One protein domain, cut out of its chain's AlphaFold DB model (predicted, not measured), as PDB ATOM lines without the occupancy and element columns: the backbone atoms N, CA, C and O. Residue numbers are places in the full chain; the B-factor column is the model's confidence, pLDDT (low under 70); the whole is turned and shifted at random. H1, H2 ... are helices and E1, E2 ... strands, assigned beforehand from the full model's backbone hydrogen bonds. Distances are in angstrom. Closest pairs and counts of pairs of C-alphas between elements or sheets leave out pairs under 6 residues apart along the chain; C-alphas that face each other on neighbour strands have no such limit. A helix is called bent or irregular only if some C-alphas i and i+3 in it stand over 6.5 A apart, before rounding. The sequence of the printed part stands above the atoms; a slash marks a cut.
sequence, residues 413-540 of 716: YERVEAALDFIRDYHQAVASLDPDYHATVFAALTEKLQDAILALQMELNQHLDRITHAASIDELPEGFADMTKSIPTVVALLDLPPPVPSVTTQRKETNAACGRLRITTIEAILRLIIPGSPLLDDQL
ATOM      1  N   TYR A 413     233.533 176.644 304.351       79.25
ATOM      2  CA  TYR A 413     232.502 176.092 303.477       79.25
ATOM      3  C   TYR A 413     232.507 174.553 303.439       79.25
ATOM      4  O   TYR A 413     231.487 173.940 303.743       79.25
ATOM      5  N   GLU A 414     233.661 173.924 303.180       79.19
ATOM      6  CA  GLU A 414     233.780 172.453 303.126       79.19
ATOM      7  C   GLU A 414     233.355 171.791 304.452       79.19
ATOM      8  O   GLU A 414     232.843 170.673 304.456       79.19
ATOM      9  N   ARG A 415     233.514 172.483 305.592       76.44
ATOM     10  CA  ARG A 415     233.003 172.010 306.893       76.44
ATOM     11  C   ARG A 415     231.475 172.026 306.967       76.44
ATOM     12  O   ARG A 415     230.897 171.096 307.527       76.44
ATOM     13  N   VAL A 416     230.824 173.056 306.420       82.00
ATOM     14  CA  VAL A 416     229.355 173.130 306.341       82.00
ATOM     15  C   VAL A 416     228.825 172.049 305.406       82.00
ATOM     16  O   VAL A 416     227.934 171.299 305.798       82.00
ATOM     17  N   GLU A 417     229.398 171.926 304.211       85.62
ATOM     18  CA  GLU A 417     228.993 170.933 303.212       85.62
ATOM     19  C   GLU A 417     229.116 169.506 303.763       85.62
ATOM     20  O   GLU A 417     228.128 168.773 303.792       85.62
ATOM     21  N   ALA A 418     230.269 169.155 304.347       81.75
ATOM     22  CA  ALA A 418     230.481 167.843 304.958       81.75
ATOM     23  C   ALA A 418     229.485 167.542 306.093       81.75
ATOM     24  O   ALA A 418     229.058 166.397 306.262       81.75
ATOM     25  N   ALA A 419     229.101 168.551 306.882       82.19
ATOM     26  CA  ALA A 419     228.086 168.382 307.915       82.19
ATOM     27  C   ALA A 419     226.703 168.119 307.315       82.19
ATOM     28  O   ALA A 419     225.980 167.248 307.799       82.19
ATOM     29  N   LEU A 420     226.333 168.849 306.263       85.88
ATOM     30  CA  LEU A 420     225.045 168.703 305.592       85.88
ATOM     31  C   LEU A 420     224.925 167.374 304.848       85.88
ATOM     32  O   LEU A 420     223.869 166.747 304.929       85.88
ATOM     33  N   ASP A 421     225.981 166.923 304.178       85.75
ATOM     34  CA  ASP A 421     226.016 165.614 303.522       85.75
ATOM     35  C   ASP A 421     225.825 164.497 304.548       85.75
ATOM     36  O   ASP A 421     224.914 163.679 304.417       85.75
ATOM     37  N   PHE A 422     226.563 164.560 305.659       82.88
ATOM     38  CA  PHE A 422     226.391 163.619 306.761       82.88
ATOM     39  C   PHE A 422     224.965 163.672 307.343       82.88
ATOM     40  O   PHE A 422     224.345 162.636 307.574       82.88
ATOM     41  N   ILE A 423     224.384 164.860 307.543       81.56
ATOM     42  CA  ILE A 423     222.993 165.003 308.005       81.56
ATOM     43  C   ILE A 423     222.016 164.325 307.035       81.56
ATOM     44  O   ILE A 423     221.112 163.618 307.486       81.56
ATOM     45  N   ARG A 424     222.160 164.539 305.722       81.62
ATOM     46  CA  ARG A 424     221.246 163.985 304.709       81.62
ATOM     47  C   ARG A 424     221.318 162.463 304.660       81.62
ATOM     48  O   ARG A 424     220.263 161.827 304.643       81.62
ATOM     49  N   ASP A 425     222.525 161.908 304.706       77.31
ATOM     50  CA  ASP A 425     222.753 160.461 304.701       77.31
ATOM     51  C   ASP A 425     222.131 159.797 305.934       77.31
ATOM     52  O   ASP A 425     221.495 158.743 305.844       77.31
ATOM     53  N   TYR A 426     222.243 160.444 307.096       71.94
ATOM     54  CA  TYR A 426     221.767 159.870 308.348       71.94
ATOM     55  C   TYR A 426     220.291 160.111 308.632       71.94
ATOM     56  O   TYR A 426     219.636 159.198 309.134       71.94
ATOM     57  N   HIS A 427     219.733 161.278 308.298       63.88
ATOM     58  CA  HIS A 427     218.329 161.606 308.574       63.88
ATOM     59  C   HIS A 427     217.355 160.571 307.973       63.88
ATOM     60  O   HIS A 427     216.277 160.343 308.518       63.88
ATOM     61  N   GLN A 428     217.747 159.884 306.895       61.81
ATOM     62  CA  GLN A 428     216.959 158.804 306.286       61.81
ATOM     63  C   GLN A 428     217.115 157.439 306.990       61.81
ATOM     64  O   GLN A 428     216.238 156.586 306.860       61.81
ATOM     65  N   ALA A 429     218.188 157.226 307.757       64.06
ATOM     66  CA  ALA A 429     218.560 155.934 308.340       64.06
ATOM     67  C   ALA A 429     218.200 155.772 309.836       64.06
ATOM     68  O   ALA A 429     218.056 154.638 310.309       64.06
ATOM     69  N   VAL A 430     218.003 156.875 310.580       63.97
ATOM     70  CA  VAL A 430     217.849 156.889 312.060       63.97
ATOM     71  C   VAL A 430     216.659 156.066 312.585       63.97
ATOM     72  O   VAL A 430     216.674 155.601 313.714       63.97
ATOM     73  N   ALA A 431     215.618 155.791 311.799       58.78
ATOM     74  CA  ALA A 431     214.496 154.989 312.309       58.78
ATOM     75  C   ALA A 431     214.843 153.501 312.560       58.78
ATOM     76  O   ALA A 431     214.048 152.788 313.169       58.78
ATOM     77  N   SER A 432     215.997 153.021 312.075       62.88
ATOM     78  CA  SER A 432     216.314 151.586 311.983       62.88
ATOM     79  C   SER A 432     217.610 151.144 312.669       62.88
ATOM     80  O   SER A 432     217.923 149.954 312.644       62.88
ATOM     81  N   LEU A 433     218.367 152.068 313.269       65.62
ATOM     82  CA  LEU A 433     219.683 151.757 313.829       65.62
ATOM     83  C   LEU A 433     219.591 151.293 315.291       65.62
ATOM     84  O   LEU A 433     218.674 151.644 316.036       65.62
ATOM     85  N   ASP A 434     220.577 150.493 315.691       69.44
ATOM     86  CA  ASP A 434     220.752 150.019 317.062       69.44
ATOM     87  C   ASP A 434     221.024 151.190 318.042       69.44
ATOM     88  O   ASP A 434     221.681 152.161 317.648       69.44
ATOM     89  N   PRO A 435     220.553 151.140 319.307       65.62
ATOM     90  CA  PRO A 435     220.758 152.208 320.292       65.62
ATOM     91  C   PRO A 435     222.219 152.618 320.538       65.62
ATOM     92  O   PRO A 435     222.486 153.810 320.722       65.62
ATOM     93  N   ASP A 436     223.170 151.682 320.514       66.81
ATOM     94  CA  ASP A 436     224.587 152.003 320.727       66.81
ATOM     95  C   ASP A 436     225.180 152.684 319.486       66.81
ATOM     96  O   ASP A 436     225.943 153.650 319.582       66.81
ATOM     97  N   TYR A 437     224.753 152.247 318.298       67.38
ATOM     98  CA  TYR A 437     225.110 152.900 317.041       67.38
ATOM     99  C   TYR A 437     224.491 154.304 316.945       67.38
ATOM    100  O   TYR A 437     225.156 155.246 316.508       67.38
ATOM    101  N   HIS A 438     223.266 154.493 317.449       70.38
ATOM    102  CA  HIS A 438     222.639 155.809 317.573       70.38
ATOM    103  C   HIS A 438     223.469 156.782 318.409       70.38
ATOM    104  O   HIS A 438     223.642 157.926 317.998       70.38
ATOM    105  N   ALA A 439     224.011 156.366 319.553       70.44
ATOM    106  CA  ALA A 439     224.795 157.266 320.397       70.44
ATOM    107  C   ALA A 439     226.045 157.803 319.674       70.44
ATOM    108  O   ALA A 439     226.300 159.011 319.696       70.44
ATOM    109  N   THR A 440     226.778 156.924 318.985       74.44
ATOM    110  CA  THR A 440     227.983 157.278 318.216       74.44
ATOM    111  C   THR A 440     227.653 158.200 317.044       74.44
ATOM    112  O   THR A 440     228.309 159.225 316.852       74.44
ATOM    113  N   VAL A 441     226.588 157.890 316.301       76.38
ATOM    114  CA  VAL A 441     226.119 158.714 315.178       76.38
ATOM    115  C   VAL A 441     225.690 160.101 315.649       76.38
ATOM    116  O   VAL A 441     226.079 161.096 315.046       76.38
ATOM    117  N   PHE A 442     224.936 160.200 316.746       78.12
ATOM    118  CA  PHE A 442     224.514 161.492 317.294       78.12
ATOM    119  C   PHE A 442     225.703 162.330 317.775       78.12
ATOM    120  O   PHE A 442     225.675 163.554 317.629       78.12
ATOM    121  N   ALA A 443     226.738 161.704 318.342       76.44
ATOM    122  CA  ALA A 443     227.961 162.398 318.736       76.44
ATOM    123  C   ALA A 443     228.700 162.966 317.513       76.44
ATOM    124  O   ALA A 443     228.981 164.163 317.491       76.44
ATOM    125  N   ALA A 444     228.910 162.149 316.476       78.50
ATOM    126  CA  ALA A 444     229.543 162.578 315.227       78.50
ATOM    127  C   ALA A 444     228.738 163.683 314.520       78.50
ATOM    128  O   ALA A 444     229.296 164.689 314.085       78.50
ATOM    129  N   LEU A 445     227.411 163.543 314.472       83.25
ATOM    130  CA  LEU A 445     226.506 164.545 313.914       83.25
ATOM    131  C   LEU A 445     226.599 165.874 314.671       83.25
ATOM    132  O   LEU A 445     226.639 166.943 314.066       83.25
ATOM    133  N   THR A 446     226.652 165.804 316.003       83.44
ATOM    134  CA  THR A 446     226.810 166.983 316.858       83.44
ATOM    135  C   THR A 446     228.138 167.681 316.575       83.44
ATOM    136  O   THR A 446     228.153 168.901 316.448       83.44
ATOM    137  N   GLU A 447     229.236 166.936 316.454       80.44
ATOM    138  CA  GLU A 447     230.563 167.482 316.144       80.44
ATOM    139  C   GLU A 447     230.581 168.181 314.779       80.44
ATOM    140  O   GLU A 447     230.964 169.347 314.688       80.44
ATOM    141  N   LYS A 448     230.058 167.526 313.737       85.12
ATOM    142  CA  LYS A 448     229.962 168.115 312.392       85.12
ATOM    143  C   LYS A 448     229.108 169.377 312.372       85.12
ATOM    144  O   LYS A 448     229.467 170.362 311.730       85.12
ATOM    145  N   LEU A 449     228.000 169.384 313.107       86.88
ATOM    146  CA  LEU A 449     227.168 170.575 313.214       86.88
ATOM    147  C   LEU A 449     227.891 171.700 313.971       86.88
ATOM    148  O   LEU A 449     227.765 172.853 313.581       86.88
ATOM    149  N   GLN A 450     228.694 171.396 314.996       84.25
ATOM    150  CA  GLN A 450     229.534 172.395 315.671       84.25
ATOM    151  C   GLN A 450     230.577 173.010 314.727       84.25
ATOM    152  O   GLN A 450     230.717 174.234 314.705       84.25
ATOM    153  N   ASP A 451     231.232 172.195 313.898       79.81
ATOM    154  CA  ASP A 451     232.154 172.670 312.857       79.81
ATOM    155  C   ASP A 451     231.453 173.602 311.854       79.81
ATOM    156  O   ASP A 451     231.990 174.654 311.487       79.81
ATOM    157  N   ALA A 452     230.227 173.254 311.448       86.69
ATOM    158  CA  ALA A 452     229.408 174.092 310.577       86.69
ATOM    159  C   ALA A 452     229.020 175.418 311.250       86.69
ATOM    160  O   ALA A 452     229.077 176.467 310.613       86.69
ATOM    161  N   ILE A 453     228.685 175.418 312.547       84.56
ATOM    162  CA  ILE A 453     228.396 176.657 313.289       84.56
ATOM    163  C   ILE A 453     229.647 177.548 313.346       84.56
ATOM    164  O   ILE A 453     229.509 178.764 313.205       84.56
ATOM    165  N   LEU A 454     230.856 176.984 313.500       77.25
ATOM    166  CA  LEU A 454     232.102 177.767 313.431       77.25
ATOM    167  C   LEU A 454     232.250 178.445 312.085       77.25
ATOM    168  O   LEU A 454     232.519 179.643 312.018       77.25
ATOM    169  N   ALA A 455     232.071 177.672 311.023       78.81
ATOM    170  CA  ALA A 455     232.179 178.174 309.671       78.81
ATOM    171  C   ALA A 455     231.165 179.288 309.390       78.81
ATOM    172  O   ALA A 455     231.558 180.363 308.937       78.81
ATOM    173  N   LEU A 456     229.896 179.084 309.755       84.25
ATOM    174  CA  LEU A 456     228.859 180.106 309.638       84.25
ATOM    175  C   LEU A 456     229.195 181.344 310.465       84.25
ATOM    176  O   LEU A 456     229.005 182.457 309.996       84.25
ATOM    177  N   GLN A 457     229.743 181.194 311.671       82.50
ATOM    178  CA  GLN A 457     230.148 182.352 312.466       82.50
ATOM    179  C   GLN A 457     231.311 183.124 311.826       82.50
ATOM    180  O   GLN A 457     231.366 184.352 311.914       82.50
ATOM    181  N   MET A 458     232.257 182.431 311.189       74.25
ATOM    182  CA  MET A 458     233.332 183.071 310.428       74.25
ATOM    183  C   MET A 458     232.777 183.845 309.227       74.25
ATOM    184  O   MET A 458     233.143 185.006 309.049       74.25
ATOM    185  N   GLU A 459     231.872 183.246 308.450       84.50
ATOM    186  CA  GLU A 459     231.213 183.921 307.325       84.50
ATOM    187  C   GLU A 459     230.369 185.107 307.791       84.50
ATOM    188  O   GLU A 459     230.450 186.181 307.200       84.50
ATOM    189  N   LEU A 460     229.627 184.955 308.891       80.44
ATOM    190  CA  LEU A 460     228.839 186.024 309.497       80.44
ATOM    191  C   LEU A 460     229.711 187.236 309.818       80.44
ATOM    192  O   LEU A 460     229.371 188.359 309.464       80.44
ATOM    193  N   ASN A 461     230.868 187.008 310.431       73.69
ATOM    194  CA  ASN A 461     231.774 188.087 310.808       73.69
ATOM    195  C   ASN A 461     232.445 188.763 309.607       73.69
ATOM    196  O   ASN A 461     232.812 189.933 309.694       73.69
ATOM    197  N   GLN A 462     232.634 188.042 308.502       77.69
ATOM    198  CA  GLN A 462     233.269 188.576 307.294       77.69
ATOM    199  C   GLN A 462     232.270 189.241 306.343       77.69
ATOM    200  O   GLN A 462     232.644 190.122 305.567       77.69
ATOM    201  N   HIS A 463     231.012 188.808 306.378       82.81
ATOM    202  CA  HIS A 463     230.024 189.104 305.347       82.81
ATOM    203  C   HIS A 463     228.661 189.522 305.914       82.81
ATOM    204  O   HIS A 463     227.669 189.394 305.202       82.81
ATOM    205  N   LEU A 464     228.595 190.046 307.146       82.12
ATOM    206  CA  LEU A 464     227.341 190.444 307.804       82.12
ATOM    207  C   LEU A 464     226.438 191.283 306.889       82.12
ATOM    208  O   LEU A 464     225.327 190.859 306.599       82.12
ATOM    209  N   ASP A 465     226.940 192.402 306.353       78.88
ATOM    210  CA  ASP A 465     226.163 193.290 305.471       78.88
ATOM    211  C   ASP A 465     225.642 192.563 304.224       78.88
ATOM    212  O   ASP A 465     224.495 192.744 303.811       78.88
ATOM    213  N   ARG A 466     226.479 191.702 303.631       88.62
ATOM    214  CA  ARG A 466     226.111 190.899 302.460       88.62
ATOM    215  C   ARG A 466     225.005 189.900 302.806       88.62
ATOM    216  O   ARG A 466     224.086 189.737 302.014       88.62
ATOM    217  N   ILE A 467     225.068 189.258 303.972       90.69
ATOM    218  CA  ILE A 467     224.061 188.290 304.431       90.69
ATOM    219  C   ILE A 467     222.743 188.996 304.777       90.69
ATOM    220  O   ILE A 467     221.668 188.541 304.382       90.69
ATOM    221  N   THR A 468     222.811 190.118 305.494       90.69
ATOM    222  CA  THR A 468     221.641 190.895 305.924       90.69
ATOM    223  C   THR A 468     220.850 191.444 304.740       90.69
ATOM    224  O   THR A 468     219.620 191.470 304.792       90.69
ATOM    225  N   HIS A 469     221.530 191.855 303.666       91.94
ATOM    226  CA  HIS A 469     220.905 192.493 302.505       91.94
ATOM    227  C   HIS A 469     220.755 191.593 301.270       91.94
ATOM    228  O   HIS A 469     220.305 192.085 300.236       91.94
ATOM    229  N   ALA A 470     221.101 190.305 301.361       95.00
ATOM    230  CA  ALA A 470     220.944 189.367 300.252       95.00
ATOM    231  C   ALA A 470     219.477 189.275 299.800       95.00
ATOM    232  O   ALA A 470     218.581 188.992 300.600       95.00
ATOM    233  N   ALA A 471     219.236 189.481 298.506       93.50
ATOM    234  CA  ALA A 471     217.917 189.365 297.891       93.50
ATOM    235  C   ALA A 471     217.614 187.936 297.411       93.50
ATOM    236  O   ALA A 471     216.454 187.586 297.188       93.50
ATOM    237  N   SER A 472     218.645 187.106 297.240       96.31
ATOM    238  CA  SER A 472     218.526 185.712 296.804       96.31
ATOM    239  C   SER A 472     219.558 184.811 297.485       96.31
ATOM    240  O   SER A 472     220.561 185.285 298.016       96.31
ATOM    241  N   ILE A 473     219.315 183.495 297.469       94.31
ATOM    242  CA  ILE A 473     220.220 182.507 298.083       94.31
ATOM    243  C   ILE A 473     221.603 182.534 297.412       94.31
ATOM    244  O   ILE A 473     222.606 182.370 298.094       94.31
ATOM    245  N   ASP A 474     221.665 182.807 296.106       93.19
ATOM    246  CA  ASP A 474     222.918 182.866 295.340       93.19
ATOM    247  C   ASP A 474     223.806 184.063 295.735       93.19
ATOM    248  O   ASP A 474     225.010 184.071 295.479       93.19
ATOM    249  N   GLU A 475     223.229 185.086 296.371       93.06
ATOM    250  CA  GLU A 475     223.972 186.243 296.875       93.06
ATOM    251  C   GLU A 475     224.602 185.991 298.247       93.06
ATOM    252  O   GLU A 475     225.508 186.734 298.634       93.06
ATOM    253  N   LEU A 476     224.186 184.950 298.971       94.94
ATOM    254  CA  LEU A 476     224.761 184.599 300.267       94.94
ATOM    255  C   LEU A 476     226.196 184.056 300.111       94.94
ATOM    256  O   LEU A 476     226.567 183.545 299.052       94.94
ATOM    257  N   PRO A 477     227.038 184.160 301.155       93.06
ATOM    258  CA  PRO A 477     228.239 183.338 301.271       93.06
ATOM    259  C   PRO A 477     227.899 181.849 301.141       93.06
ATOM    260  O   PRO A 477     226.800 181.434 301.506       93.06
ATOM    261  N   GLU A 478     228.831 181.057 300.614       90.69
ATOM    262  CA  GLU A 478     228.569 179.669 300.215       90.69
ATOM    263  C   GLU A 478     228.048 178.812 301.384       90.69
ATOM    264  O   GLU A 478     227.049 178.108 301.225       90.69
ATOM    265  N   GLY A 479     228.629 178.937 302.587       91.38
ATOM    266  CA  GLY A 479     228.165 178.213 303.773       91.38
ATOM    267  C   GLY A 479     226.744 178.603 304.189       91.38
ATOM    268  O   GLY A 479     225.906 177.732 304.437       91.38
ATOM    269  N   PHE A 480     226.428 179.900 304.210       94.12
ATOM    270  CA  PHE A 480     225.059 180.381 304.437       94.12
ATOM    271  C   PHE A 480     224.085 179.910 303.353       94.12
ATOM    272  O   PHE A 480     222.968 179.510 303.688       94.12
ATOM    273  N   ALA A 481     224.476 179.932 302.079       94.25
ATOM    274  CA  ALA A 481     223.629 179.498 300.972       94.25
ATOM    275  C   ALA A 481     223.239 178.019 301.118       94.25
ATOM    276  O   ALA A 481     222.059 177.671 301.016       94.25
ATOM    277  N   ASP A 482     224.200 177.151 301.422       92.00
ATOM    278  CA  ASP A 482     223.961 175.711 301.542       92.00
ATOM    279  C   ASP A 482     223.245 175.315 302.827       92.00
ATOM    280  O   ASP A 482     222.345 174.462 302.799       92.00
ATOM    281  N   MET A 483     223.558 175.990 303.936       94.31
ATOM    282  CA  MET A 483     222.781 175.860 305.164       94.31
ATOM    283  C   MET A 483     221.326 176.285 304.927       94.31
ATOM    284  O   MET A 483     220.410 175.582 305.349       94.31
ATOM    285  N   THR A 484     221.098 177.371 304.178       95.25
ATOM    286  CA  THR A 484     219.751 177.859 303.832       95.25
ATOM    287  C   THR A 484     218.974 176.834 303.007       95.25
ATOM    288  O   THR A 484     217.836 176.510 303.345       95.25
ATOM    289  N   LYS A 485     219.593 176.240 301.978       93.31
ATOM    290  CA  LYS A 485     218.977 175.160 301.177       93.31
ATOM    291  C   LYS A 485     218.631 173.925 302.019       93.31
ATOM    292  O   LYS A 485     217.711 173.186 301.678       93.31
ATOM    293  N   SER A 486     219.357 173.703 303.114       92.50
ATOM    294  CA  SER A 486     219.209 172.531 303.983       92.50
ATOM    295  C   SER A 486     218.393 172.796 305.256       92.50
ATOM    296  O   SER A 486     218.259 171.887 306.079       92.50
ATOM    297  N   ILE A 487     217.804 173.991 305.411       94.75
ATOM    298  CA  ILE A 487     216.986 174.385 306.573       94.75
ATOM    299  C   ILE A 487     215.952 173.314 306.968       94.75
ATOM    300  O   ILE A 487     215.927 172.954 308.145       94.75
ATOM    301  N   PRO A 488     215.128 172.750 306.056       91.94
ATOM    302  CA  PRO A 488     214.128 171.754 306.443       91.94
ATOM    303  C   PRO A 488     214.746 170.514 307.096       91.94
ATOM    304  O   PRO A 488     214.237 170.029 308.105       91.94
ATOM    305  N   THR A 489     215.870 170.036 306.559       89.69
ATOM    306  CA  THR A 489     216.593 168.869 307.079       89.69
ATOM    307  C   THR A 489     217.234 169.172 308.432       89.69
ATOM    308  O   THR A 489     217.159 168.356 309.346       89.69
ATOM    309  N   VAL A 490     217.824 170.359 308.589       92.06
ATOM    310  CA  VAL A 490     218.449 170.787 309.849       92.06
ATOM    311  C   VAL A 490     217.397 170.977 310.941       92.06
ATOM    312  O   VAL A 490     217.580 170.498 312.055       92.06
ATOM    313  N   VAL A 491     216.259 171.605 310.634       93.44
ATOM    314  CA  VAL A 491     215.162 171.792 311.599       93.44
ATOM    315  C   VAL A 491     214.548 170.453 312.015       93.44
ATOM    316  O   VAL A 491     214.159 170.304 313.174       93.44
ATOM    317  N   ALA A 492     214.517 169.453 311.130       89.69
ATOM    318  CA  ALA A 492     214.035 168.112 311.466       89.69
ATOM    319  C   ALA A 492     214.903 167.398 312.525       89.69
ATOM    320  O   ALA A 492     214.400 166.546 313.260       89.69
ATOM    321  N   LEU A 493     216.171 167.797 312.707       89.56
ATOM    322  CA  LEU A 493     217.019 167.282 313.794       89.56
ATOM    323  C   LEU A 493     216.466 167.615 315.190       89.56
ATOM    324  O   LEU A 493     216.760 166.901 316.150       89.56
ATOM    325  N   LEU A 494     215.638 168.660 315.317       91.19
ATOM    326  CA  LEU A 494     214.969 169.001 316.577       91.19
ATOM    327  C   LEU A 494     213.963 167.930 317.016       91.19
ATOM    328  O   LEU A 494     213.723 167.781 318.214       91.19
ATOM    329  N   ASP A 495     213.405 167.168 316.075       87.44
ATOM    330  CA  ASP A 495     212.408 166.137 316.364       87.44
ATOM    331  C   ASP A 495     213.056 164.809 316.794       87.44
ATOM    332  O   ASP A 495     212.429 164.002 317.485       87.44
ATOM    333  N   LEU A 496     214.337 164.590 316.471       82.38
ATOM    334  CA  LEU A 496     215.041 163.345 316.784       82.38
ATOM    335  C   LEU A 496     215.190 163.150 318.303       82.38
ATOM    336  O   LEU A 496     215.681 164.060 318.978       82.38
ATOM    337  N   PRO A 497     214.779 162.002 318.875       76.94
ATOM    338  CA  PRO A 497     214.936 161.734 320.302       76.94
ATOM    339  C   PRO A 497     216.421 161.604 320.674       76.94
ATOM    340  O   PRO A 497     217.219 161.144 319.860       76.94
ATOM    341  N   PRO A 498     216.823 161.986 321.899       75.94
ATOM    342  CA  PRO A 498     218.198 161.789 322.343       75.94
ATOM    343  C   PRO A 498     218.519 160.287 322.488       75.94
ATOM    344  O   PRO A 498     217.645 159.514 322.887       75.94
ATOM    345  N   PRO A 499     219.780 159.873 322.271       68.81
ATOM    346  CA  PRO A 499     220.193 158.476 322.428       68.81
ATOM    347  C   PRO A 499     220.068 157.992 323.879       68.81
ATOM    348  O   PRO A 499     219.728 156.841 324.131       68.81
ATOM    349  N   VAL A 500     220.278 158.891 324.848       69.88
ATOM    350  CA  VAL A 500     219.983 158.643 326.263       69.88
ATOM    351  C   VAL A 500     218.685 159.377 326.609       69.88
ATOM    352  O   VAL A 500     218.692 160.607 326.625       69.88
ATOM    353  N   PRO A 501     217.576 158.675 326.906       67.88
ATOM    354  CA  PRO A 501     216.265 159.305 327.072       67.88
ATOM    355  C   PRO A 501     216.127 160.087 328.383       67.88
ATOM    356  O   PRO A 501     215.271 160.966 328.488       67.88
ATOM    357  N   SER A 502     216.965 159.806 329.386       72.94
ATOM    358  CA  SER A 502     216.859 160.425 330.706       72.94
ATOM    359  C   SER A 502     218.200 160.678 331.388       72.94
ATOM    360  O   SER A 502     219.111 159.860 331.299       72.94
ATOM    361  N   VAL A 503     218.287 161.766 332.153       69.06
ATOM    362  CA  VAL A 503     219.430 162.126 333.001       69.06
ATOM    363  C   VAL A 503     218.992 162.124 334.462       69.06
ATOM    364  O   VAL A 503     217.936 162.651 334.807       69.06
ATOM    365  N   THR A 504     219.818 161.545 335.335       68.69
ATOM    366  CA  THR A 504     219.587 161.588 336.785       68.69
ATOM    367  C   THR A 504     220.245 162.833 337.372       68.69
ATOM    368  O   THR A 504     221.449 163.037 337.212       68.69
ATOM    369  N   THR A 505     219.466 163.681 338.038       64.19
ATOM    370  CA  THR A 505     219.969 164.912 338.659       64.19
ATOM    371  C   THR A 505     220.685 164.633 339.983       64.19
ATOM    372  O   THR A 505     220.589 163.546 340.553       64.19
ATOM    373  N   GLN A 506     221.357 165.647 340.542       55.56
ATOM    374  CA  GLN A 506     221.970 165.566 341.878       55.56
ATOM    375  C   GLN A 506     220.953 165.258 342.994       55.56
ATOM    376  O   GLN A 506     221.330 164.731 344.040       55.56
ATOM    377  N   ARG A 507     219.661 165.531 342.762       59.16
ATOM    378  CA  ARG A 507     218.557 165.163 343.663       59.16
ATOM    379  C   ARG A 507     218.107 163.705 343.508       59.16
ATOM    380  O   ARG A 507     217.172 163.292 344.182       59.16
ATOM    381  N   LYS A 508     218.785 162.918 342.662       65.25
ATOM    382  CA  LYS A 508     218.422 161.543 342.275       65.25
ATOM    383  C   LYS A 508     217.064 161.443 341.569       65.25
ATOM    384  O   LYS A 508     216.447 160.386 341.567       65.25
ATOM    385  N   GLU A 509     216.619 162.536 340.957       67.94
ATOM    386  CA  GLU A 509     215.411 162.565 340.133       67.94
ATOM    387  C   GLU A 509     215.782 162.256 338.684       67.94
ATOM    388  O   GLU A 509     216.755 162.804 338.158       67.94
ATOM    389  N   THR A 510     215.018 161.382 338.038       71.00
ATOM    390  CA  THR A 510     215.202 161.032 336.628       71.00
ATOM    391  C   THR A 510     214.377 161.982 335.764       71.00
ATOM    392  O   THR A 510     213.151 161.946 335.801       71.00
ATOM    393  N   ASN A 511     215.052 162.823 334.981       69.69
ATOM    394  CA  ASN A 511     214.429 163.792 334.079       69.69
ATOM    395  C   ASN A 511     214.677 163.410 332.620       69.69
ATOM    396  O   ASN A 511     215.714 162.827 332.309       69.69
ATOM    397  N   ALA A 512     213.768 163.779 331.717       74.69
ATOM    398  CA  ALA A 512     213.980 163.607 330.282       74.69
ATOM    399  C   ALA A 512     215.221 164.393 329.814       74.69
ATOM    400  O   ALA A 512     215.439 165.538 330.221       74.69
ATOM    401  N   ALA A 513     216.045 163.781 328.966       78.19
ATOM    402  CA  ALA A 513     217.209 164.443 328.387       78.19
ATOM    403  C   ALA A 513     216.797 165.242 327.142       78.19
ATOM    404  O   ALA A 513     216.052 164.741 326.310       78.19
ATOM    405  N   CYS A 514     217.308 166.462 326.961       81.38
ATOM    406  CA  CYS A 514     217.119 167.176 325.687       81.38
ATOM    407  C   CYS A 514     218.053 166.623 324.592       81.38
ATOM    408  O   CYS A 514     217.677 166.526 323.429       81.38
ATOM    409  N   GLY A 515     219.263 166.205 324.983       80.94
ATOM    410  CA  GLY A 515     220.322 165.790 324.063       80.94
ATOM    411  C   GLY A 515     221.123 166.974 323.514       80.94
ATOM    412  O   GLY A 515     220.596 168.065 323.303       80.94
ATOM    413  N   ARG A 516     222.426 166.758 323.291       82.88
ATOM    414  CA  ARG A 516     223.340 167.803 322.799       82.88
ATOM    415  C   ARG A 516     223.001 168.226 321.368       82.88
ATOM    416  O   ARG A 516     222.996 169.417 321.091       82.88
ATOM    417  N   LEU A 517     222.612 167.273 320.516       86.12
ATOM    418  CA  LEU A 517     222.247 167.524 319.122       86.12
ATOM    419  C   LEU A 517     221.158 168.597 318.974       86.12
ATOM    420  O   LEU A 517     221.324 169.518 318.181       86.12
ATOM    421  N   ARG A 518     220.065 168.520 319.750       90.00
ATOM    422  CA  ARG A 518     218.965 169.499 319.669       90.00
ATOM    423  C   ARG A 518     219.422 170.905 320.054       90.00
ATOM    424  O   ARG A 518     219.079 171.864 319.374       90.00
ATOM    425  N   ILE A 519     220.234 171.024 321.107       88.81
ATOM    426  CA  ILE A 519     220.797 172.310 321.549       88.81
ATOM    427  C   ILE A 519     221.716 172.881 320.462       88.81
ATOM    428  O   ILE A 519     221.544 174.025 320.055       88.81
ATOM    429  N   THR A 520     222.628 172.065 319.927       86.88
ATOM    430  CA  THR A 520     223.526 172.457 318.830       86.88
ATOM    431  C   THR A 520     222.749 172.831 317.564       86.88
ATOM    432  O   THR A 520     223.101 173.786 316.882       86.88
ATOM    433  N   THR A 521     221.635 172.159 317.279       93.88
ATOM    434  CA  THR A 521     220.749 172.510 316.159       93.88
ATOM    435  C   THR A 521     220.112 173.884 316.355       93.88
ATOM    436  O   THR A 521     220.105 174.690 315.426       93.88
ATOM    437  N   ILE A 522     219.636 174.200 317.565       94.19
ATOM    438  CA  ILE A 522     219.113 175.539 317.882       94.19
ATOM    439  C   ILE A 522     220.203 176.602 317.708       94.19
ATOM    440  O   ILE A 522     219.923 177.680 317.193       94.19
ATOM    441  N   GLU A 523     221.446 176.312 318.089       88.62
ATOM    442  CA  GLU A 523     222.573 177.225 317.869       88.62
ATOM    443  C   GLU A 523     222.888 177.441 316.384       88.62
ATOM    444  O   GLU A 523     223.167 178.571 315.986       88.62
ATOM    445  N   ALA A 524     222.814 176.398 315.555       91.94
ATOM    446  CA  ALA A 524     222.969 176.531 314.106       91.94
ATOM    447  C   ALA A 524     221.870 177.410 313.499       91.94
ATOM    448  O   ALA A 524     222.164 178.337 312.746       91.94
ATOM    449  N   ILE A 525     220.617 177.191 313.907       95.94
ATOM    450  CA  ILE A 525     219.481 178.036 313.516       95.94
ATOM    451  C   ILE A 525     219.694 179.481 313.985       95.94
ATOM    452  O   ILE A 525     219.410 180.419 313.243       95.94
ATOM    453  N   LEU A 526     220.242 179.681 315.187       91.88
ATOM    454  CA  LEU A 526     220.544 181.012 315.706       91.88
ATOM    455  C   LEU A 526     221.507 181.765 314.776       91.88
ATOM    456  O   LEU A 526     221.270 182.941 314.518       91.88
ATOM    457  N   ARG A 527     222.522 181.104 314.195       92.00
ATOM    458  CA  ARG A 527     223.442 181.743 313.227       92.00
ATOM    459  C   ARG A 527     222.745 182.273 311.977       92.00
ATOM    460  O   ARG A 527     223.185 183.282 311.438       92.00
ATOM    461  N   LEU A 528     221.642 181.652 311.562       94.44
ATOM    462  CA  LEU A 528     220.816 182.128 310.447       94.44
ATOM    463  C   LEU A 528     219.915 183.310 310.835       94.44
ATOM    464  O   LEU A 528     219.535 184.105 309.982       94.44
ATOM    465  N   ILE A 529     219.585 183.440 312.119       92.88
ATOM    466  CA  ILE A 529     218.678 184.465 312.654       92.88
ATOM    467  C   ILE A 529     219.416 185.770 312.995       92.88
ATOM    468  O   ILE A 529     218.859 186.850 312.797       92.88
ATOM    469  N   ILE A 530     220.665 185.694 313.474       87.25
ATOM    470  CA  ILE A 530     221.473 186.865 313.880       87.25
ATOM    471  C   ILE A 530     221.565 187.968 312.816       87.25
ATOM    472  O   ILE A 530     221.395 189.126 313.199       87.25
ATOM    473  N   PRO A 531     221.811 187.683 311.517       87.12
ATOM    474  CA  PRO A 531     221.966 188.737 310.517       87.12
ATOM    475  C   PRO A 531     220.735 189.629 310.363       87.12
ATOM    476  O   PRO A 531     220.826 190.684 309.742       87.12
ATOM    477  N   GLY A 532     219.561 189.199 310.832       87.25
ATOM    478  CA  GLY A 532     218.331 189.947 310.607       87.25
ATOM    479  C   GLY A 532     217.847 189.916 309.153       87.25
ATOM    480  O   GLY A 532     217.059 190.778 308.775       87.25
ATOM    481  N   SER A 533     218.326 188.968 308.339       93.50
ATOM    482  CA  SER A 533     218.030 188.889 306.904       93.50
ATOM    483  C   SER A 533     216.573 188.469 306.648       93.50
ATOM    484  O   SER A 533     216.188 187.371 307.063       93.50
ATOM    485  N   PRO A 534     215.760 189.278 305.933       93.69
ATOM    486  CA  PRO A 534     214.390 188.904 305.576       93.69
ATOM    487  C   PRO A 534     214.326 187.620 304.744       93.69
ATOM    488  O   PRO A 534     213.450 186.791 304.966       93.69
ATOM    489  N   LEU A 535     215.302 187.418 303.847       95.38
ATOM    490  CA  LEU A 535     215.417 186.206 303.038       95.38
ATOM    491  C   LEU A 535     215.517 184.956 303.921       95.38
ATOM    492  O   LEU A 535     214.809 183.982 303.687       95.38
ATOM    493  N   LEU A 536     216.383 184.977 304.939       95.69
ATOM    494  CA  LEU A 536     216.572 183.832 305.837       95.69
ATOM    495  C   LEU A 536     215.335 183.586 306.707       95.69
ATOM    496  O   LEU A 536     214.944 182.434 306.901       95.69
ATOM    497  N   ASP A 537     214.686 184.649 307.183       94.56
ATOM    498  CA  ASP A 537     213.431 184.538 307.928       94.56
ATOM    499  C   ASP A 537     212.317 183.897 307.080       94.56
ATOM    500  O   ASP A 537     211.598 183.022 307.574       94.56
ATOM    501  N   ASP A 538     212.207 184.278 305.802       94.19
ATOM    502  CA  ASP A 538     211.247 183.711 304.844       94.19
ATOM    503  C   ASP A 538     211.514 182.224 304.561       94.19
ATOM    504  O   ASP A 538     210.571 181.459 304.348       94.19
ATOM    505  N   GLN A 539     212.778 181.785 304.590       95.62
ATOM    506  CA  GLN A 539     213.135 180.367 304.443       95.62
ATOM    507  C   GLN A 539     212.914 179.561 305.732       95.62
ATOM    508  O   GLN A 539     212.547 178.385 305.675       95.62
ATOM    509  N   LEU A 540     213.113 180.168 306.904       94.94
ATOM    510  CA  LEU A 540     212.919 179.510 308.199       94.94
ATOM    511  C   LEU A 540     211.440 179.359 308.562       94.94
ATOM    512  O   LEU A 540     211.051 178.322 309.108       94.94
TER     513      LEU A 540
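What this domain is: This is residues 413 to 540 of the 716 residues of an uncharacterized protein of Klebsormidium nitens (UniProt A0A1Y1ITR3). One long helix, H2, runs along one side of an elongated helical body; H5 lies side by side with it, H1 crosses it, and the short H3 and H4 pack on H1. H2 kinks near residue 463, H6 folds back after H5, and the small strand hairpin of E1 and E2 lies at one far end. The printed part has 128 residues, with six named helices and two named strands in the order H1 H2 H3 H4 E1 E2 H5 H6; the class is mostly helix, and the sheet, in the order E1 - E2, is antiparallel. The whole is compact, with a radius of gyration of the C-alphas of 16.0 A, and spans 50 by 32 by 23 A.

How they stand to each other: E1, residues 502 to 504, and E2, residues 510 to 512, form an antiparallel hairpin at 146 degrees; N 503 and O 511 are within hydrogen-bond range at 2.8 A. Both are apart from H2, residues 435 to 469. H5, residues 516 to 529, touches H2 at a shallow tilt of 14 degrees, the same way; the closest C-alphas, of Thr 446 and Leu 517, are 5.1 A apart. H1, residues 413 to 427, forms a helical hairpin with H2, opposite ways at a steep tilt of 40 degrees, touching its residues 445 to 456 alone; the closest C-alphas, of Val 416 and Ala 452, are 4.3 A apart. H1 and H5 are apart. H3, residues 478 to 485, touches H1, with the closest C-alphas, of Tyr 413 and Gly 479, 4.8 A apart. H4, residues 487 to 492, touches residues 423 to 427 of H1 alone; the closest C-alphas, of Arg 424 and Thr 489, are 7.1 A apart. H4 and H5 only just touch, with 3 pairs of C-alphas within 8 A. H6, residues 534 to 540, and H5 touch only at the corner, and only just, with 3 such pairs; the closest C-alphas, of Leu 528 and Leu 536, are 6.5 A apart. Every O i to N i+4 pair is within hydrogen-bond range in H1, H3, H4 and H6; in H2 29 of 31 are, and in H5 9 of 10.

Where its parts are: H1 begins at C-alpha 413, (232.502, 176.092, 303.477), and is 20.9 A long. H2 is 44.0 A long and irregular, with C-alphas 462 and 465 8.7 A apart. H5 is 20.1 A long. H6 ends at C-alpha 540, (212.919, 179.510, 308.199).

The domain as a whole: The two C-alphas farthest apart, of Ala 471 and Lys 508, are 52.4 A apart. The printed part has no cut and no long link. Its mean pLDDT is 82.5; residues 427 to 437, 499 to 501, 503 to 509 and 511 are under 70.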